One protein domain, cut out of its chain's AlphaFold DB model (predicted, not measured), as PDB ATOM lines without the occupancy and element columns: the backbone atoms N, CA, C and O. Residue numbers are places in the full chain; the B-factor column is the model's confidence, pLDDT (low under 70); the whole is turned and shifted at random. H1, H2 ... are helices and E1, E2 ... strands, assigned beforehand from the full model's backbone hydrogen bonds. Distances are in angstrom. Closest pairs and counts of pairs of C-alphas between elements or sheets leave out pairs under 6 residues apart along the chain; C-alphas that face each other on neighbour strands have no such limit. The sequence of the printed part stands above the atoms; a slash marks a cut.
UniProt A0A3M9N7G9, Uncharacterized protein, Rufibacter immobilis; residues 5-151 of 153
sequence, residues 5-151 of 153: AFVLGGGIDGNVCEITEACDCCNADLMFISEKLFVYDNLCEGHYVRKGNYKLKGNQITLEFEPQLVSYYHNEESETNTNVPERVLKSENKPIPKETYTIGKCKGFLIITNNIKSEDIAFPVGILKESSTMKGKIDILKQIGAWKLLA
ATOM      1  N   ALA A   5      72.384  92.670 100.491       92.25
ATOM      2  CA  ALA A   5      71.155  91.890 100.544       92.25
ATOM      3  C   ALA A   5      70.019  92.659  99.868       92.25
ATOM      4  O   ALA A   5      69.953  93.878 100.005       92.25
ATOM      5  N   PHE A   6      69.146  91.963  99.150       90.94
ATOM      6  CA  PHE A   6      67.965  92.542  98.516       90.94
ATOM      7  C   PHE A   6      66.711  91.863  99.048       90.94
ATOM      8  O   PHE A   6      66.701  90.639  99.144       90.94
ATOM      9  N   VAL A   7      65.660  92.634  99.333       88.38
ATOM     10  CA  VAL A   7      64.306  92.064  99.447       88.38
ATOM     11  C   VAL A   7      63.714  92.016  98.071       88.38
ATOM     12  O   VAL A   7      63.517  93.077  97.488       88.38
ATOM     13  N   LEU A   8      63.427  90.818  97.584       87.25
ATOM     14  CA  LEU A   8      62.583  90.601  96.427       87.25
ATOM     15  C   LEU A   8      61.126  90.592  96.873       87.25
ATOM     16  O   LEU A   8      60.792  89.909  97.842       87.25
ATOM     17  N   GLY A   9      60.281  91.297  96.135       81.00
ATOM     18  CA  GLY A   9      58.840  91.265  96.331       81.00
ATOM     19  C   GLY A   9      58.071  91.343  95.019       81.00
ATOM     20  O   GLY A   9      58.649  91.467  93.930       81.00
ATOM     21  N   GLY A  10      56.748  91.280  95.165       73.00
ATOM     22  CA  GLY A  10      55.778  91.323  94.075       73.00
ATOM     23  C   GLY A  10      55.666  92.674  93.380       73.00
ATOM     24  O   GLY A  10      54.985  92.731  92.377       73.00
ATOM     25  N   GLY A  11      56.351  93.729  93.850       74.50
ATOM     26  CA  GLY A  11      56.435  95.024  93.172       74.50
ATOM     27  C   GLY A  11      57.160  96.113  93.944       74.50
ATOM     28  O   GLY A  11      57.572  95.889  95.076       74.50
ATOM     29  N   ILE A  12      57.348  97.279  93.318       76.25
ATOM     30  CA  ILE A  12      57.928  98.475  93.947       76.25
ATOM     31  C   ILE A  12      57.068  99.703  93.619       76.25
ATOM     32  O   ILE A  12      56.654  99.892  92.475       76.25
ATOM     33  N   ASP A  13      56.836 100.567  94.603       76.19
ATOM     34  CA  ASP A  13      56.249 101.885  94.387       76.19
ATOM     35  C   ASP A  13      57.341 102.770  93.793       76.19
ATOM     36  O   ASP A  13      58.295 103.132  94.479       76.19
ATOM     37  N   GLY A  14      57.226 103.148  92.522       73.62
ATOM     38  CA  GLY A  14      58.202 104.033  91.879       73.62
ATOM     39  C   GLY A  14      58.293 105.430  92.516       73.62
ATOM     40  O   GLY A  14      59.283 106.138  92.313       73.62
ATOM     41  N   ASN A  15      57.294 105.847  93.300       75.81
ATOM     42  CA  ASN A  15      57.276 107.140  93.976       75.81
ATOM     43  C   ASN A  15      58.080 107.135  95.274       75.81
ATOM     44  O   ASN A  15      58.760 108.124  95.551       75.81
ATOM     45  N   VAL A  16      58.038 106.061  96.055       78.50
ATOM     46  CA  VAL A  16      58.786 105.973  97.325       78.50
ATOM     47  C   VAL A  16      59.958 104.995  97.270       78.50
ATOM     48  O   VAL A  16      60.805 105.010  98.152       78.50
ATOM     49  N   CYS A  17      60.076 104.235  96.181       78.81
ATOM     50  CA  CYS A  17      61.047 103.163  95.991       78.81
ATOM     51  C   CYS A  17      60.990 102.140  97.127       78.81
ATOM     52  O   CYS A  17      62.011 101.804  97.709       78.81
ATOM     53  N   GLU A  18      59.798 101.637  97.434       78.25
ATOM     54  CA  GLU A  18      59.569 100.623  98.470       78.25
ATOM     55  C   GLU A  18      58.777  99.454  97.898       78.25
ATOM     56  O   GLU A  18      58.031  99.627  96.936       78.25
ATOM     57  N   ILE A  19      58.935  98.257  98.464       77.56
ATOM     58  CA  ILE A  19      58.208  97.073  97.995       77.56
ATOM     59  C   ILE A  19      56.715  97.221  98.334       77.56
ATOM     60  O   ILE A  19      56.355  97.272  99.506       77.56
ATOM     61  N   THR A  20      55.845  97.283  97.320       70.06
ATOM     62  CA  THR A  20      54.399  97.577  97.466       70.06
ATOM     63  C   THR A  20      53.554  96.395  97.900       70.06
ATOM     64  O   THR A  20      52.472  96.574  98.443       70.06
ATOM     65  N   GLU A  21      54.046  95.184  97.663       64.19
ATOM     66  CA  GLU A  21      53.354  93.934  97.984       64.19
ATOM     67  C   GLU A  21      54.143  93.145  99.027       64.19
ATOM     68  O   GLU A  21      54.302  91.929  98.942       64.19
ATOM     69  N   ALA A  22      54.679  93.860 100.017       54.81
ATOM     70  CA  ALA A  22      55.394  93.266 101.133       54.81
ATOM     71  C   ALA A  22      54.413  92.620 102.126       54.81
ATOM     72  O   ALA A  22      54.354  93.000 103.290       54.81
ATOM     73  N   CYS A  23      53.636  91.630 101.688       58.84
ATOM     74  CA  CYS A  23      53.101  90.670 102.641       58.84
ATOM     75  C   CYS A  23      54.296  89.879 103.190       58.84
ATOM     76  O   CYS A  23      55.115  89.381 102.414       58.84
ATOM     77  N   ASP A  24      54.405  89.743 104.514       56.38
ATOM     78  CA  ASP A  24      55.478  88.961 105.161       56.38
ATOM     79  C   ASP A  24      55.562  87.527 104.614       56.38
ATOM     80  O   ASP A  24      56.623  86.904 104.619       56.38
ATOM     81  N   CYS A  25      54.442  87.039 104.082       61.88
ATOM     82  CA  CYS A  25      54.302  85.749 103.445       61.88
ATOM     83  C   CYS A  25      54.595  85.733 101.944       61.88
ATOM     84  O   CYS A  25      54.255  84.723 101.366       61.88
ATOM     85  N   CYS A  26      55.132  86.775 101.288       69.50
ATOM     86  CA  CYS A  26      55.529  86.711  99.865       69.50
ATOM     87  C   CYS A  26      56.756  87.544  99.473       69.50
ATOM     88  O   CYS A  26      56.890  88.018  98.344       69.50
ATOM     89  N   ASN A  27      57.706  87.655 100.398       82.88
ATOM     90  CA  ASN A  27      59.014  88.238 100.129       82.88
ATOM     91  C   ASN A  27      60.110  87.168 100.096       82.88
ATOM     92  O   ASN A  27      59.974  86.082 100.664       82.88
ATOM     93  N   ALA A  28      61.233  87.501  99.465       87.88
ATOM     94  CA  ALA A  28      62.456  86.719  99.579       87.88
ATOM     95  C   ALA A  28      63.666  87.612  99.858       87.88
ATOM     96  O   ALA A  28      63.791  88.695  99.295       87.88
ATOM     97  N   ASP A  29      64.591  87.153 100.693       90.88
ATOM     98  CA  ASP A  29      65.874  87.809 100.914       90.88
ATOM     99  C   ASP A  29      66.947  87.154 100.022       90.88
ATOM    100  O   ASP A  29      67.297  85.983 100.184       90.88
ATOM    101  N   LEU A  30      67.507  87.925  99.085       93.50
ATOM    102  CA  LEU A  30      68.654  87.539  98.262       93.50
ATOM    103  C   LEU A  30      69.936  88.155  98.835       93.50
ATOM    104  O   LEU A  30      70.179  89.355  98.707       93.50
ATOM    105  N   MET A  31      70.777  87.329  99.448       94.88
ATOM    106  CA  MET A  31      71.954  87.743 100.213       94.88
ATOM    107  C   MET A  31      73.253  87.301  99.534       94.88
ATOM    108  O   MET A  31      73.512  86.112  99.371       94.88
ATOM    109  N   PHE A  32      74.130  88.243  99.193       94.81
ATOM    110  CA  PHE A  32      75.422  87.967  98.556       94.81
ATOM    111  C   PHE A  32      76.520  87.777  99.612       94.81
ATOM    112  O   PHE A  32      77.179  88.732 100.028       94.81
ATOM    113  N   ILE A  33      76.723  86.536 100.054       93.88
ATOM    114  CA  ILE A  33      77.608  86.178 101.176       93.88
ATOM    115  C   ILE A  33      79.089  86.430 100.856       93.88
ATOM    116  O   ILE A  33      79.839  86.942 101.687       93.88
ATOM    117  N   SER A  34      79.524  86.086  99.642       94.12
ATOM    118  CA  SER A  34      80.916  86.243  99.197       94.12
ATOM    119  C   SER A  34      80.987  86.801  97.771       94.12
ATOM    120  O   SER A  34      79.984  87.237  97.208       94.12
ATOM    121  N   GLU A  35      82.174  86.813  97.162       93.88
ATOM    122  CA  GLU A  35      82.349  87.235  95.761       93.88
ATOM    123  C   GLU A  35      81.662  86.311  94.749       93.88
ATOM    124  O   GLU A  35      81.462  86.704  93.603       93.88
ATOM    125  N   LYS A  36      81.321  85.083  95.153       94.81
ATOM    126  CA  LYS A  36      80.683  84.097  94.272       94.81
ATOM    127  C   LYS A  36      79.441  83.464  94.870       94.81
ATOM    128  O   LYS A  36      78.623  82.991  94.105       94.81
ATOM    129  N   LEU A  37      79.285  83.461  96.191       96.38
ATOM    130  CA  LEU A  37      78.201  82.765  96.879       96.38
ATOM    131  C   LEU A  37      77.038  83.709  97.177       96.38
ATOM    132  O   LEU A  37      77.255  84.806  97.705       96.38
ATOM    133  N   PHE A  38      75.819  83.246  96.920       96.38
ATOM    134  CA  PHE A  38      74.598  83.861  97.428       96.38
ATOM    135  C   PHE A  38      73.762  82.857  98.233       96.38
ATOM    136  O   PHE A  38      73.894  81.643  98.066       96.38
ATOM    137  N   VAL A  39      72.901  83.388  99.096       96.31
ATOM    138  CA  VAL A  39      71.848  82.672  99.818       96.31
ATOM    139  C   VAL A  39      70.520  83.335  99.477       96.31
ATOM    140  O   VAL A  39      70.443  84.558  99.397       96.31
ATOM    141  N   TYR A  40      69.502  82.522  99.246       94.06
ATOM    142  CA  TYR A  40      68.159  82.942  98.890       94.06
ATOM    143  C   TYR A  40      67.179  82.335  99.892       94.06
ATOM    144  O   TYR A  40      67.045  81.113  99.940       94.06
ATOM    145  N   ASP A  41      66.565  83.179 100.713       92.69
ATOM    146  CA  ASP A  41      65.582  82.814 101.740       92.69
ATOM    147  C   ASP A  41      64.201  83.283 101.274       92.69
ATOM    148  O   ASP A  41      63.967  84.483 101.176       92.69
ATOM    149  N   ASN A  42      63.326  82.352 100.905       88.81
ATOM    150  CA  ASN A  42      62.015  82.635 100.327       88.81
ATOM    151  C   ASN A  42      60.914  82.302 101.335       88.81
ATOM    152  O   ASN A  42      60.897  81.201 101.885       88.81
ATOM    153  N   LEU A  43      59.998  83.250 101.542       80.44
ATOM    154  CA  LEU A  43      58.893  83.149 102.494       80.44
ATOM    155  C   LEU A  43      57.519  82.928 101.822       80.44
ATOM    156  O   LEU A  43      56.530  82.803 102.535       80.44
ATOM    157  N   CYS A  44      57.447  82.862 100.483       68.19
ATOM    158  CA  CYS A  44      56.196  82.845  99.703       68.19
ATOM    159  C   CYS A  44      55.538  81.471  99.543       68.19
ATOM    160  O   CYS A  44      54.329  81.335  99.704       68.19
ATOM    161  N   GLU A  45      56.315  80.422  99.272       61.72
ATOM    162  CA  GLU A  45      55.782  79.088  98.951       61.72
ATOM    163  C   GLU A  45      56.389  78.014  99.857       61.72
ATOM    164  O   GLU A  45      57.155  77.149  99.425       61.72
ATOM    165  N   GLY A  46      56.064  78.110 101.151       69.38
ATOM    166  CA  GLY A  46      56.742  77.365 102.210       69.38
ATOM    167  C   GLY A  46      58.110  77.982 102.479       69.38
ATOM    168  O   GLY A  46      58.858  78.275 101.552       69.38
ATOM    169  N   HIS A  47      58.447  78.239 103.742       87.81
ATOM    170  CA  HIS A  47      59.709  78.920 104.003       87.81
ATOM    171  C   HIS A  47      60.864  78.000 103.622       87.81
ATOM    172  O   HIS A  47      60.967  76.882 104.134       87.81
ATOM    173  N   TYR A  48      61.720  78.444 102.709       92.25
ATOM    174  CA  TYR A  48      62.869  77.661 102.291       92.25
ATOM    175  C   TYR A  48      64.091  78.523 102.044       92.25
ATOM    176  O   TYR A  48      64.012  79.667 101.603       92.25
ATOM    177  N   VAL A  49      65.250  77.911 102.251       94.69
ATOM    178  CA  VAL A  49      66.544  78.515 101.972       94.69
ATOM    179  C   VAL A  49      67.276  77.698 100.927       94.69
ATOM    180  O   VAL A  49      67.325  76.466 100.982       94.69
ATOM    181  N   ARG A  50      67.885  78.402  99.979       95.31
ATOM    182  CA  ARG A  50      68.797  77.848  98.980       95.31
ATOM    183  C   ARG A  50      70.077  78.652  98.939       95.31
ATOM    184  O   ARG A  50      70.153  79.780  99.419       95.31
ATOM    185  N   LYS A  51      71.082  78.073  98.303       96.75
ATOM    186  CA  LYS A  51      72.323  78.761  97.973       96.75
ATOM    187  C   LYS A  51      72.684  78.510  96.522       96.75
ATOM    188  O   LYS A  51      72.150  77.614  95.870       96.75
ATOM    189  N   GLY A  52      73.628  79.288  96.036       97.00
ATOM    190  CA  GLY A  52      74.167  79.094  94.709       97.00
ATOM    191  C   GLY A  52      75.350  79.994  94.447       97.00
ATOM    192  O   GLY A  52      75.796  80.751  95.315       97.00
ATOM    193  N   ASN A  53      75.837  79.926  93.216       97.69
ATOM    194  CA  ASN A  53      76.866  80.831  92.749       97.69
ATOM    195  C   ASN A  53      76.266  81.942  91.894       97.69
ATOM    196  O   ASN A  53      75.299  81.721  91.172       97.69
ATOM    197  N   TYR A  54      76.859  83.130  91.930       97.38
ATOM    198  CA  TYR A  54      76.477  84.224  91.050       97.38
ATOM    199  C   TYR A  54      77.647  84.715  90.204       97.38
ATOM    200  O   TYR A  54      78.821  84.567  90.554       97.38
ATOM    201  N   LYS A  55      77.309  85.324  89.069       97.12
ATOM    202  CA  LYS A  55      78.241  86.039  88.196       97.12
ATOM    203  C   LYS A  55      77.719  87.444  87.957       97.12
ATOM    204  O   LYS A  55      76.525  87.625  87.747       97.12
ATOM    205  N   LEU A  56      78.625  88.414  87.969       95.25
ATOM    206  CA  LEU A  56      78.334  89.799  87.620       95.25
ATOM    207  C   LEU A  56      79.016  90.129  86.289       95.25
ATOM    208  O   LEU A  56      80.230  89.962  86.165       95.25
ATOM    209  N   LYS A  57      78.251  90.603  85.307       95.12
ATOM    210  CA  LYS A  57      78.766  91.092  84.022       95.12
ATOM    211  C   LYS A  57      78.103  92.428  83.702       95.12
ATOM    212  O   LYS A  57      76.945  92.475  83.306       95.12
ATOM    213  N   GLY A  58      78.837  93.523  83.894       92.88
ATOM    214  CA  GLY A  58      78.257  94.865  83.811       92.88
ATOM    215  C   GLY A  58      77.180  95.056  84.880       92.88
ATOM    216  O   GLY A  58      77.445  94.854  86.065       92.88
ATOM    217  N   ASN A  59      75.967  95.416  84.461       92.38
ATOM    218  CA  ASN A  59      74.802  95.538  85.337       92.38
ATOM    219  C   ASN A  59      73.995  94.237  85.469       92.38
ATOM    220  O   ASN A  59      72.977  94.252  86.144       92.38
ATOM    221  N   GLN A  60      74.412  93.123  84.867       94.19
ATOM    222  CA  GLN A  60      73.678  91.861  84.962       94.19
ATOM    223  C   GLN A  60      74.255  90.944  86.038       94.19
ATOM    224  O   GLN A  60      75.464  90.700  86.082       94.19
ATOM    225  N   ILE A  61      73.374  90.407  86.876       95.12
ATOM    226  CA  ILE A  61      73.638  89.356  87.856       95.12
ATOM    227  C   ILE A  61      72.987  88.078  87.339       95.12
ATOM    228  O   ILE A  61      71.773  88.032  87.194       95.12
ATOM    229  N   THR A  62      73.764  87.023  87.127       95.94
ATOM    230  CA  THR A  62      73.223  85.683  86.860       95.94
ATOM    231  C   THR A  62      73.380  84.822  88.104       95.94
ATOM    232  O   THR A  62      74.500  84.678  88.596       95.94
ATOM    233  N   LEU A  63      72.281  84.251  88.590       96.31
ATOM    234  CA  LEU A  63      72.220  83.310  89.704       96.31
ATOM    235  C   LEU A  63      72.156  81.874  89.179       96.31
ATOM    236  O   LEU A  63      71.353  81.540  88.309       96.31
ATOM    237  N   GLU A  64      72.999  81.015  89.732       97.06
ATOM    238  CA  GLU A  64      73.042  79.584  89.467       97.06
ATOM    239  C   GLU A  64      72.834  78.844  90.788       97.06
ATOM    240  O   GLU A  64      73.754  78.730  91.603       97.06
ATOM    241  N   PHE A  65      71.596  78.407  91.013       96.12
ATOM    242  CA  PHE A  65      71.182  77.717  92.230       96.12
ATOM    243  C   PHE A  65      71.794  76.320  92.310       96.12
ATOM    244  O   PHE A  65      71.818  75.573  91.330       96.12
ATOM    245  N   GLU A  66      72.249  75.944  93.503       96.38
ATOM    246  CA  GLU A  66      72.478  74.539  93.814       96.38
ATOM    247  C   GLU A  66      71.122  73.815  93.935       96.38
ATOM    248  O   GLU A  66      70.120  74.428  94.312       96.38
ATOM    249  N   PRO A  67      71.054  72.509  93.616       95.31
ATOM    250  CA  PRO A  67      69.792  71.771  93.649       95.31
ATOM    251  C   PRO A  67      69.243  71.593  95.068       95.31
ATOM    252  O   PRO A  67      68.042  71.384  95.225       95.31
ATOM    253  N   GLN A  68      70.097  71.655  96.091       95.94
ATOM    254  CA  GLN A  68      69.689  71.473  97.478       95.94
ATOM    255  C   GLN A  68      68.901  72.687  97.987       95.94
ATOM    256  O   GLN A  68      69.338  73.833  97.858       95.94
ATOM    257  N   LEU A  69      67.773  72.417  98.638       94.88
ATOM    258  CA  LEU A  69      67.018  73.388  99.422       94.88
ATOM    259  C   LEU A  69      66.730  72.842 100.817       94.88
ATOM    260  O   LEU A  69      66.647  71.628 101.019       94.88
ATOM    261  N   VAL A  70      66.564  73.755 101.767       95.88
ATOM    262  CA  VAL A  70      66.140  73.447 103.131       95.88
ATOM    263  C   VAL A  70      64.856  74.204 103.406       95.88
ATOM    264  O   VAL A  70      64.885  75.424 103.550       95.88
ATOM    265  N   SER A  71      63.745  73.484 103.483       93.94
ATOM    266  CA  SER A  71      62.476  74.031 103.950       93.94
ATOM    267  C   SER A  71      62.447  74.023 105.472       93.94
ATOM    268  O   SER A  71      62.967  73.100 106.103       93.94
ATOM    269  N   TYR A  72      61.825  75.035 106.061       90.69
ATOM    270  CA  TYR A  72      61.639  75.152 107.495       90.69
ATOM    271  C   TYR A  72      60.213  75.591 107.807       90.69
ATOM    272  O   TYR A  72      59.647  76.446 107.135       90.69
ATOM    273  N   TYR A  73      59.610  74.998 108.827       89.38
ATOM    274  CA  TYR A  73      58.253  75.331 109.246       89.38
ATOM    275  C   TYR A  73      58.137  75.274 110.764       89.38
ATOM    276  O   TYR A  73      58.994  74.711 111.449       89.38
ATOM    277  N   HIS A  74      57.119  75.956 111.283       88.56
ATOM    278  CA  HIS A  74      56.795  75.947 112.705       88.56
ATOM    279  C   HIS A  74      56.384  74.540 113.143       88.56
ATOM    280  O   HIS A  74      55.626  73.874 112.440       88.56
ATOM    281  N   ASN A  75      56.911  74.078 114.272       90.25
ATOM    282  CA  ASN A  75      56.519  72.814 114.870       90.25
ATOM    283  C   ASN A  75      55.355  73.052 115.834       90.25
ATOM    284  O   ASN A  75      55.580  73.479 116.964       90.25
ATOM    285  N   GLU A  76      54.129  72.743 115.424       91.88
ATOM    286  CA  GLU A  76      52.938  72.907 116.274       91.88
ATOM    287  C   GLU A  76      53.052  72.131 117.602       91.88
ATOM    288  O   GLU A  76      52.568  72.588 118.635       91.88
ATOM    289  N   GLU A  77      53.773  71.001 117.634       92.19
ATOM    290  CA  GLU A  77      54.002  70.246 118.876       92.19
ATOM    291  C   GLU A  77      54.778  71.072 119.919       92.19
ATOM    292  O   GLU A  77      54.553  70.934 121.124       92.19
ATOM    293  N   SER A  78      55.639  71.994 119.474       92.31
ATOM    294  CA  SER A  78      56.417  72.858 120.372       92.31
ATOM    295  C   SER A  78      55.559  73.836 121.179       92.31
ATOM    296  O   SER A  78      56.001  74.309 122.225       92.31
ATOM    297  N   GLU A  79      54.315  74.085 120.760       92.19
ATOM    298  CA  GLU A  79      53.377  74.954 121.483       92.19
ATOM    299  C   GLU A  79      52.898  74.332 122.799       92.19
ATOM    300  O   GLU A  79      52.498  75.043 123.721       92.19
ATOM    301  N   THR A  80      52.952  73.002 122.903       95.25
ATOM    302  CA  THR A  80      52.486  72.252 124.080       95.25
ATOM    303  C   THR A  80      53.580  71.395 124.720       95.25
ATOM    304  O   THR A  80      53.433  70.977 125.869       95.25
ATOM    305  N   ASN A  81      54.701  71.173 124.025       91.69
ATOM    306  CA  ASN A  81      55.834  70.386 124.496       91.69
ATOM    307  C   ASN A  81      57.155  71.139 124.276       91.69
ATOM    308  O   ASN A  81      57.736  71.125 123.196       91.69
ATOM    309  N   THR A  82      57.707  71.731 125.333       89.25
ATOM    310  CA  THR A  82      58.967  72.495 125.249       89.25
ATOM    311  C   THR A  82      60.210  71.635 124.993       89.25
ATOM    312  O   THR A  82      61.303  72.176 124.853       89.25
ATOM    313  N   ASN A  83      60.086  70.303 124.977       93.50
ATOM    314  CA  ASN A  83      61.209  69.396 124.721       93.50
ATOM    315  C   ASN A  83      61.426  69.106 123.230       93.50
ATOM    316  O   ASN A  83      62.424  68.473 122.883       93.50
ATOM    317  N   VAL A  84      60.517  69.542 122.352       90.25
ATOM    318  CA  VAL A  84      60.697  69.424 120.901       90.25
ATOM    319  C   VAL A  84      61.191  70.743 120.298       90.25
ATOM    320  O   VAL A  84      60.928  71.811 120.851       90.25
ATOM    321  N   PRO A  85      61.916  70.712 119.165       88.75
ATOM    322  CA  PRO A  85      62.362  71.933 118.498       88.75
ATOM    323  C   PRO A  85      61.185  72.793 118.024       88.75
ATOM    324  O   PRO A  85      60.220  72.253 117.491       88.75
ATOM    325  N   GLU A  86      61.310  74.122 118.114       88.56
ATOM    326  CA  GLU A  86      60.319  75.086 117.592       88.56
ATOM    327  C   GLU A  86      60.175  75.018 116.063       88.56
ATOM    328  O   GLU A  86      59.126  75.314 115.497       88.56
ATOM    329  N   ARG A  87      61.239  74.616 115.360       88.38
ATOM    330  CA  ARG A  87      61.268  74.534 113.898       88.38
ATOM    331  C   ARG A  87      61.624  73.132 113.442       88.38
ATOM    332  O   ARG A  87      62.600  72.550 113.913       88.38
ATOM    333  N   VAL A  88      60.881  72.635 112.458       91.19
ATOM    334  CA  VAL A  88      61.241  71.419 111.723       91.19
ATOM    335  C   VAL A  88      61.919  71.812 110.420       91.19
ATOM    336  O   VAL A  88      61.469  72.719 109.721       91.19
ATOM    337  N   LEU A  89      63.010  71.120 110.094       94.19
ATOM    338  CA  LEU A  89      63.783  71.313 108.871       94.19
ATOM    339  C   LEU A  89      63.629  70.096 107.968       94.19
ATOM    340  O   LEU A  89      63.753  68.958 108.425       94.19
ATOM    341  N   LYS A  90      63.464  70.331 106.669       94.38
ATOM    342  CA  LYS A  90      63.470  69.284 105.648       94.38
ATOM    343  C   LYS A  90      64.411  69.677 104.520       94.38
ATOM    344  O   LYS A  90      64.267  70.746 103.939       94.38
ATOM    345  N   SER A  91      65.363  68.804 104.200       95.12
ATOM    346  CA  SER A  91      66.229  68.979 103.033       95.12
ATOM    347  C   SER A  91      65.689  68.172 101.861       95.12
ATOM    348  O   SER A  91      65.346  67.001 102.016       95.12
ATOM    349  N   GLU A  92      65.680  68.772 100.678       94.75
ATOM    350  CA  GLU A  92      65.359  68.083  99.429       94.75
ATOM    351  C   GLU A  92      66.204  68.627  98.270       94.75
ATOM    352  O   GLU A  92      66.805  69.697  98.369       94.75
ATOM    353  N   ASN A  93      66.270  67.869  97.175       95.88
ATOM    354  CA  ASN A  93      66.958  68.276  95.953       95.88
ATOM    355  C   ASN A  93      65.921  68.595  94.874       95.88
ATOM    356  O   ASN A  93      65.241  67.697  94.380       95.88
ATOM    357  N   LYS A  94      65.826  69.866  94.484       92.31
ATOM    358  CA  LYS A  94      64.921  70.362  93.444       92.31
ATOM    359  C   LYS A  94      65.675  71.354  92.549       92.31
ATOM    360  O   LYS A  94      65.819  72.516  92.939       92.31
ATOM    361  N   PRO A  95      66.160  70.921  91.370       90.19
ATOM    362  CA  PRO A  95      66.841  71.800  90.424       90.19
ATOM    363  C   PRO A  95      65.983  73.014  90.044       90.19
ATOM    364  O   PRO A  95      64.765  72.894  89.914       90.19
ATOM    365  N   ILE A  96      66.623  74.165  89.840       89.38
ATOM    366  CA  ILE A  96      65.986  75.390  89.337       89.38
ATOM    367  C   ILE A  96      66.792  75.885  88.133       89.38
ATOM    368  O   ILE A  96      68.023  75.765  88.141       89.38
ATOM    369  N   PRO A  97      66.140  76.442  87.099       89.75
ATOM    370  CA  PRO A  97      66.828  77.199  86.065       89.75
ATOM    371  C   PRO A  97      67.687  78.337  86.631       89.75
ATOM    372  O   PRO A  97      67.508  78.803  87.754       89.75
ATOM    373  N   LYS A  98      68.631  78.810  85.816       93.19
ATOM    374  CA  LYS A  98      69.390  80.022  86.133       93.19
ATOM    375  C   LYS A  98      68.466  81.230  86.052       93.19
ATOM    376  O   LYS A  98      67.669  81.331  85.122       93.19
ATOM    377  N   GLU A  99      68.649  82.168  86.964       91.75
ATOM    378  CA  GLU A  99      67.932  83.441  86.956       91.75
ATOM    379  C   GLU A  99      68.892  84.569  86.605       91.75
ATOM    380  O   GLU A  99      70.073  84.520  86.946       91.75
ATOM    381  N   THR A 100      68.409  85.587  85.899       92.62
ATOM    382  CA  THR A 100      69.204  86.781  85.603       92.62
ATOM    383  C   THR A 100      68.442  88.021  86.022       92.62
ATOM    384  O   THR A 100      67.268  88.173  85.706       92.62
ATOM    385  N   TYR A 101      69.148  88.902  86.720       92.06
ATOM    386  CA  TYR A 101      68.660  90.189  87.172       92.06
ATOM    387  C   TYR A 101      69.524  91.308  86.597       92.06
ATOM    388  O   TYR A 101      70.740  91.169  86.471       92.06
ATOM    389  N   THR A 102      68.909  92.443  86.317       91.69
ATOM    390  CA  THR A 102      69.560  93.691  85.941       91.69
ATOM    391  C   THR A 102      69.579  94.631  87.140       91.69
ATOM    392  O   THR A 102      68.554  94.873  87.772       91.69
ATOM    393  N   ILE A 103      70.753  95.173  87.453       91.06
ATOM    394  CA  ILE A 103      70.969  96.180  88.487       91.06
ATOM    395  C   ILE A 103      70.547  97.545  87.947       91.06
ATOM    396  O   ILE A 103      71.015  97.980  86.892       91.06
ATOM    397  N   GLY A 104      69.714  98.234  88.718       88.88
ATOM    398  CA  GLY A 104      69.194  99.562  88.424       88.88
ATOM    399  C   GLY A 104      69.273 100.508  89.612       88.88
ATOM    400  O   GLY A 104      69.816 100.177  90.669       88.88
ATOM    401  N   LYS A 105      68.687 101.694  89.444       87.38
ATOM    402  CA  LYS A 105      68.465 102.640  90.538       87.38
ATOM    403  C   LYS A 105      67.030 103.155  90.527       87.38
ATOM    404  O   LYS A 105      66.523 103.499  89.469       87.38
ATOM    405  N   CYS A 106      66.436 103.292  91.707       83.19
ATOM    406  CA  CYS A 106      65.171 103.986  91.938       83.19
ATOM    407  C   CYS A 106      65.429 105.100  92.954       83.19
ATOM    408  O   CYS A 106      65.821 104.807  94.076       83.19
ATOM    409  N   LYS A 107      65.308 106.374  92.553       82.06
ATOM    410  CA  LYS A 107      65.538 107.563  93.412       82.06
ATOM    411  C   LYS A 107      66.781 107.485  94.322       82.06
ATOM    412  O   LYS A 107      66.775 107.956  95.451       82.06
ATOM    413  N   GLY A 108      67.868 106.893  93.820       81.19
ATOM    414  CA  GLY A 108      69.131 106.723  94.553       81.19
ATOM    415  C   GLY A 108      69.301 105.371  95.256       81.19
ATOM    416  O   GLY A 108      70.439 104.979  95.517       81.19
ATOM    417  N   PHE A 109      68.225 104.611  95.462       83.44
ATOM    418  CA  PHE A 109      68.273 103.238  95.957       83.44
ATOM    419  C   PHE A 109      68.703 102.274  94.861       83.44
ATOM    420  O   PHE A 109      68.294 102.395  93.706       83.44
ATOM    421  N   LEU A 110      69.538 101.303  95.221       88.75
ATOM    422  CA  LEU A 110      69.953 100.244  94.311       88.75
ATOM    423  C   LEU A 110      68.843  99.193  94.228       88.75
ATOM    424  O   LEU A 110      68.412  98.678  95.260       88.75
ATOM    425  N   ILE A 111      68.433  98.849  93.010       89.12
ATOM    426  CA  ILE A 111      67.419  97.820  92.761       89.12
ATOM    427  C   ILE A 111      67.962  96.717  91.854       89.12
ATOM    428  O   ILE A 111      68.957  96.910  91.151       89.12
ATOM    429  N   ILE A 112      67.290  95.572  91.856       90.12
ATOM    430  CA  ILE A 112      67.449  94.501  90.874       90.12
ATOM    431  C   ILE A 112      66.083  94.149  90.281       90.12
ATOM    432  O   ILE A 112      65.090  94.138  90.994       90.12
ATOM    433  N   THR A 113      66.015  93.872  88.986       86.38
ATOM    434  CA  THR A 113      64.781  93.456  88.293       86.38
ATOM    435  C   THR A 113      65.108  92.347  87.306       86.38
ATOM    436  O   THR A 113      66.221  92.294  86.794       86.38
ATOM    437  N   ASN A 114      64.172  91.444  87.038       79.50
ATOM    438  CA  ASN A 114      64.331  90.407  86.017       79.50
ATOM    439  C   ASN A 114      64.189  90.931  84.571       79.50
ATOM    440  O   ASN A 114      64.311  90.152  83.625       79.50
ATOM    441  N   ASN A 115      63.950  92.231  84.376       70.50
ATOM    442  CA  ASN A 115      63.876  92.835  83.052       70.50
ATOM    443  C   ASN A 115      65.263  93.222  82.503       70.50
ATOM    444  O   ASN A 115      66.198  93.508  83.252       70.50
ATOM    445  N   ILE A 116      65.410  93.256  81.176       62.03
ATOM    446  CA  ILE A 116      66.673  93.596  80.495       62.03
ATOM    447  C   ILE A 116      67.023  95.080  80.694       62.03
ATOM    448  O   ILE A 116      68.200  95.439  80.752       62.03
ATOM    449  N   LYS A 117      66.010  95.944  80.825       59.56
ATOM    450  CA  LYS A 117      66.171  97.373  81.105       59.56
ATOM    451  C   LYS A 117      65.764  97.659  82.544       59.56
ATOM    452  O   LYS A 117      64.647  97.364  82.941       59.56
ATOM    453  N   SER A 118      66.652  98.284  83.314       57.88
ATOM    454  CA  SER A 118      66.383  98.667  84.709       57.88
ATOM    455  C   SER A 118      65.282  99.720  84.877       57.88
ATOM    456  O   SER A 118      64.821  99.939  85.991       57.88
ATOM    457  N   GLU A 119      64.928 100.407  83.791       56.22
ATOM    458  CA  GLU A 119      63.867 101.421  83.722       56.22
ATOM    459  C   GLU A 119      62.472 100.776  83.649       56.22
ATOM    460  O   GLU A 119      61.495 101.366  84.103       56.22
ATOM    461  N   ASP A 120      62.399  99.539  83.149       55.62
ATOM    462  CA  ASP A 120      61.170  98.768  83.001       55.62
ATOM    463  C   ASP A 120      61.000  97.865  84.229       55.62
ATOM    464  O   ASP A 120      61.360  96.685  84.230       55.62
ATOM    465  N   ILE A 121      60.490  98.452  85.308       56.94
ATOM    466  CA  ILE A 121      60.239  97.773  86.581       56.94
ATOM    467  C   ILE A 121      59.183  96.673  86.372       56.94
ATOM    468  O   ILE A 121      57.987  96.949  86.320       56.94
ATOM    469  N   ALA A 122      59.634  95.422  86.248       56.12
ATOM    470  CA  ALA A 122      58.792  94.228  86.161       56.12
ATOM    471  C   ALA A 122      59.137  93.225  87.274       56.12
ATOM    472  O   ALA A 122      60.256  93.224  87.798       56.12
ATOM    473  N   PHE A 123      58.154  92.402  87.643       59.75
ATOM    474  CA  PHE A 123      58.202  91.496  88.791       59.75
ATOM    475  C   PHE A 123      58.991  90.205  88.518       59.75
ATOM    476  O   PHE A 123      58.819  89.625  87.443       59.75
ATOM    477  N   PRO A 124      59.762  89.681  89.497       62.09
ATOM    478  CA  PRO A 124      60.027  90.258  90.820       62.09
ATOM    479  C   PRO A 124      61.061  91.397  90.786       62.09
ATOM    480  O   PRO A 124      61.996  91.397  89.979       62.09
ATOM    481  N   VAL A 125      60.916  92.346  91.718       75.69
ATOM    482  CA  VAL A 125      61.853  93.465  91.924       75.69
ATOM    483  C   VAL A 125      62.480  93.351  93.302       75.69
ATOM    484  O   VAL A 125      61.792  93.093  94.286       75.69
ATOM    485  N   GLY A 126      63.795  93.547  93.363       79.94
ATOM    486  CA  GLY A 126      64.571  93.565  94.587       79.94
ATOM    487  C   GLY A 126      65.049  94.958  94.967       79.94
ATOM    488  O   GLY A 126      65.628  95.634  94.121       79.94
ATOM    489  N   ILE A 127      64.917  95.362  96.232       81.81
ATOM    490  CA  ILE A 127      65.541  96.588  96.757       81.81
ATOM    491  C   ILE A 127      66.658  96.272  97.747       81.81
ATOM    492  O   ILE A 127      66.517  95.392  98.597       81.81
ATOM    493  N   LEU A 128      67.782  96.980  97.625       85.00
ATOM    494  CA  LEU A 128      68.917  96.833  98.529       85.00
ATOM    495  C   LEU A 128      68.519  97.199  99.966       85.00
ATOM    496  O   LEU A 128      68.088  98.320 100.226       85.00
ATOM    497  N   LYS A 129      68.751  96.278 100.902       78.94
ATOM    498  CA  LYS A 129      68.627  96.507 102.343       78.94
ATOM    499  C   LYS A 129      69.911  97.059 102.956       78.94
ATOM    500  O   LYS A 129      71.017  96.828 102.461       78.94
ATOM    501  N   GLU A 130      69.760  97.701 104.112       73.62
ATOM    502  CA  GLU A 130      70.876  98.016 104.999       73.62
ATOM    503  C   GLU A 130      71.613  96.750 105.468       73.62
ATOM    504  O   GLU A 130      71.015  95.704 105.725       73.62
ATOM    505  N   SER A 131      72.931  96.847 105.636       64.00
ATOM    506  CA  SER A 131      73.805  95.716 105.981       64.00
ATOM    507  C   SER A 131      73.504  95.072 107.343       64.00
ATOM    508  O   SER A 131      73.747  93.878 107.523       64.00
ATOM    509  N   SER A 132      72.939  95.827 108.291       63.12
ATOM    510  CA  SER A 132      72.498  95.348 109.612       63.12
ATOM    511  C   SER A 132      71.459  94.225 109.505       63.12
ATOM    512  O   SER A 132      71.527  93.233 110.236       63.12
ATOM    513  N   THR A 133      70.554  94.328 108.532       74.19
ATOM    514  CA  THR A 133      69.486  93.348 108.301       74.19
ATOM    515  C   THR A 133      70.021  92.007 107.785       74.19
ATOM    516  O   THR A 133      69.507  90.953 108.156       74.19
ATOM    517  N   MET A 134      71.107  92.022 107.001       83.94
ATOM    518  CA  MET A 134      71.743  90.810 106.476       83.94
ATOM    519  C   MET A 134      72.354  89.966 107.598       83.94
ATOM    520  O   MET A 134      72.193  88.748 107.607       83.94
ATOM    521  N   LYS A 135      73.029  90.600 108.566       87.38
ATOM    522  CA  LYS A 135      73.612  89.884 109.708       87.38
ATOM    523  C   LYS A 135      72.527  89.196 110.538       87.38
ATOM    524  O   LYS A 135      72.646  88.004 110.797       87.38
ATOM    525  N   GLY A 136      71.457  89.920 110.878       88.19
ATOM    526  CA  GLY A 136      70.335  89.362 111.639       88.19
ATOM    527  C   GLY A 136      69.700  88.153 110.945       88.19
ATOM    528  O   GLY A 136      69.471  87.129 111.582       88.19
ATOM    529  N   LYS A 137      69.508  88.223 109.622       88.88
ATOM    530  CA  LYS A 137      68.994  87.095 108.829       88.88
ATOM    531  C   LYS A 137      69.932  85.889 108.845       88.88
ATOM    532  O   LYS A 137      69.485  84.775 109.094       88.88
ATOM    533  N   ILE A 138      71.233  86.098 108.649       91.81
ATOM    534  CA  ILE A 138      72.228  85.017 108.732       91.81
ATOM    535  C   ILE A 138      72.222  84.365 110.121       91.81
ATOM    536  O   ILE A 138      72.301  83.140 110.217       91.81
ATOM    537  N   ASP A 139      72.122  85.160 111.186       92.44
ATOM    538  CA  ASP A 139      72.103  84.652 112.558       92.44
ATOM    539  C   ASP A 139      70.851  83.795 112.817       92.44
ATOM    540  O   ASP A 139      70.982  82.697 113.359       92.44
ATOM    541  N   ILE A 140      69.674  84.205 112.324       90.31
ATOM    542  CA  ILE A 140      68.446  83.388 112.363       90.31
ATOM    543  C   ILE A 140      68.655  82.062 111.620       90.31
ATOM    544  O   ILE A 140      68.406  80.995 112.178       90.31
ATOM    545  N   LEU A 141      69.177  82.098 110.388       92.44
ATOM    546  CA  LEU A 141      69.407  80.888 109.585       92.44
ATOM    547  C   LEU A 141      70.412  79.918 110.225       92.44
ATOM    548  O   LEU A 141      70.326  78.702 110.025       92.44
ATOM    549  N   LYS A 142      71.375  80.439 110.993       93.88
ATOM    550  CA  LYS A 142      72.298  79.632 111.801       93.88
ATOM    551  C   LYS A 142      71.604  79.025 113.014       93.88
ATOM    552  O   LYS A 142      71.789  77.835 113.254       93.88
ATOM    553  N   GLN A 143      70.813  79.812 113.744       92.06
ATOM    554  CA  GLN A 143      70.075  79.358 114.927       92.06
ATOM    555  C   GLN A 143      69.108  78.224 114.589       92.06
ATOM    556  O   GLN A 143      69.115  77.201 115.266       92.06
ATOM    557  N   ILE A 144      68.354  78.350 113.491       91.12
ATOM    558  CA  ILE A 144      67.432  77.296 113.044       91.12
ATOM    559  C   ILE A 144      68.146  76.124 112.357       91.12
ATOM    560  O   ILE A 144      67.484  75.224 111.870       91.12
ATOM    561  N   GLY A 145      69.477  76.124 112.231       93.62
ATOM    562  CA  GLY A 145      70.243  75.016 111.645       93.62
ATOM    563  C   GLY A 145      70.239  74.916 110.112       93.62
ATOM    564  O   GLY A 145      71.003  74.117 109.561       93.62
ATOM    565  N   ALA A 146      69.470  75.749 109.400       93.75
ATOM    566  CA  ALA A 146      69.430  75.771 107.934       93.75
ATOM    567  C   ALA A 146      70.814  76.046 107.316       93.75
ATOM    568  O   ALA A 146      71.201  75.409 106.335       93.75
ATOM    569  N   TRP A 147      71.607  76.922 107.945       94.19
ATOM    570  CA  TRP A 147      72.970  77.246 107.503       94.19
ATOM    571  C   TRP A 147      73.884  76.013 107.444       94.19
ATOM    572  O   TRP A 147      74.647  75.827 106.493       94.19
ATOM    573  N   LYS A 148      73.776  75.142 108.455       94.31
ATOM    574  CA  LYS A 148      74.556  73.903 108.558       94.31
ATOM    575  C   LYS A 148      74.096  72.874 107.529       94.31
ATOM    576  O   LYS A 148      74.939  72.236 106.904       94.31
ATOM    577  N   LEU A 149      72.783  72.728 107.336       93.94
ATOM    578  CA  LEU A 149      72.212  71.786 106.366       93.94
ATOM    579  C   LEU A 149      72.580  72.136 104.919       93.94
ATOM    580  O   LEU A 149      72.828  71.234 104.127       93.94
ATOM    581  N   LEU A 150      72.700  73.428 104.599       93.12
ATOM    582  CA  LEU A 150      73.203  73.909 103.308       93.12
ATOM    583  C   LEU A 150      74.738  73.877 103.190       93.12
ATOM    584  O   LEU A 150      75.281  74.381 102.209       93.12
ATOM    585  N   ALA A 151      75.468  73.336 104.170       91.94
ATOM    586  CA  ALA A 151      76.933  73.291 104.174       91.94
ATOM    587  C   ALA A 151      77.595  74.656 103.870       91.94
ATOM    588  O   ALA A 151      78.616  74.735 103.177       91.94
TER     589      ALA A 151
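AT A GLANCE: This is residues 5 to 151 of the 153 residues of an uncharacterized protein of Rufibacter immobilis (UniProt A0A3M9N7G9). Eight strands ring a closed barrel, and from it E5 runs on with E6 as a two-strand arm, H1 at the arm's far end. H2 packs across the outside of the barrel over E1 to E4, and the short H3 follows near E5 and E6. The printed part has 147 residues with nine named strands and three named helices, in the order E1 E2 E3 E4 E5 H1 E6 E7 E8 E9 H2 H3. The class is mixed, and neighbour strands are antiparallel, with two meanders, each strand the antiparallel neighbour of the one before: E1 to E5, and E7 to E9. The whole is compact, with a radius of gyration of the C-alphas of 16.1 A, yet elongated in outline, spanning 52 by 29 by 25 A.

IN THESE COORDINATES: E1, residues 5 to 9, begins at C-alpha 5 (71.155, 91.890, 100.544). E2 is residues 28 to 32 and E3 residues 37 to 42. E4, residues 48 to 57, is 27.7 A long and bends by 52 degrees at residue 53. E5, residues 60 to 74, is 36.2 A long and bends by 77 degrees at residue 67, ending at C-alpha 74 (56.795, 75.947, 112.705). H1 is residues 76 to 79, E6 residues 87 to 93, 19.8 A, and E7 residues 99 to 106, 21.3 A. E8 is residues 109 to 113 and E9 residues 125 to 129. H2, residues 131 to 143, is 19.0 A long, and H3 is residues 146 to 149.

HOW THE PARTS SIT: E1 and E2 form a hairpin, with N 6 and O 30 at 2.8 A. The hairpin of E3 and E4 has N 40 and O 50 at 2.8 A. On one side of E5 lies E4; on the other lie E7, with N 61 and O 101 at 2.8 A, and E6, with N 71 and O 90 at 2.8 A. E9 and E1 close the ring, with N 7 and O 127 at 3.0 A. H2 is on the barrel, outside it, at a height over the sheet of 9.7 A, and runs across the strands, at 76 degrees to E3 on the local plane. H3 is on the barrel too, at 7.9 A; its C-alpha of Ala 146 is 6.3 A from that of Val 70, their closest. H2 and H3 only just touch, only at the corner, with 3 pairs of C-alphas within 8 A, the closest Leu 141 and Trp 147, 5.5 A. H1 is not on the barrel, but only just, with 4 pairs of C-alphas within 10 A. In H2, 8 of 9 O i to N i+4 pairs are within hydrogen-bond range; H1 and H3 are too short for such a pair.

THE WHOLE: The C-alphas farthest apart, of Gly 58 and Thr 80, are 52.9 A apart. The printed part has no cut. The links E1 to E2 and E8 to E9 are long. The mean pLDDT of the printed part is 85.5, with residues 21 to 26, 44 to 46, 116 to 124 and 131 to 132 under 70.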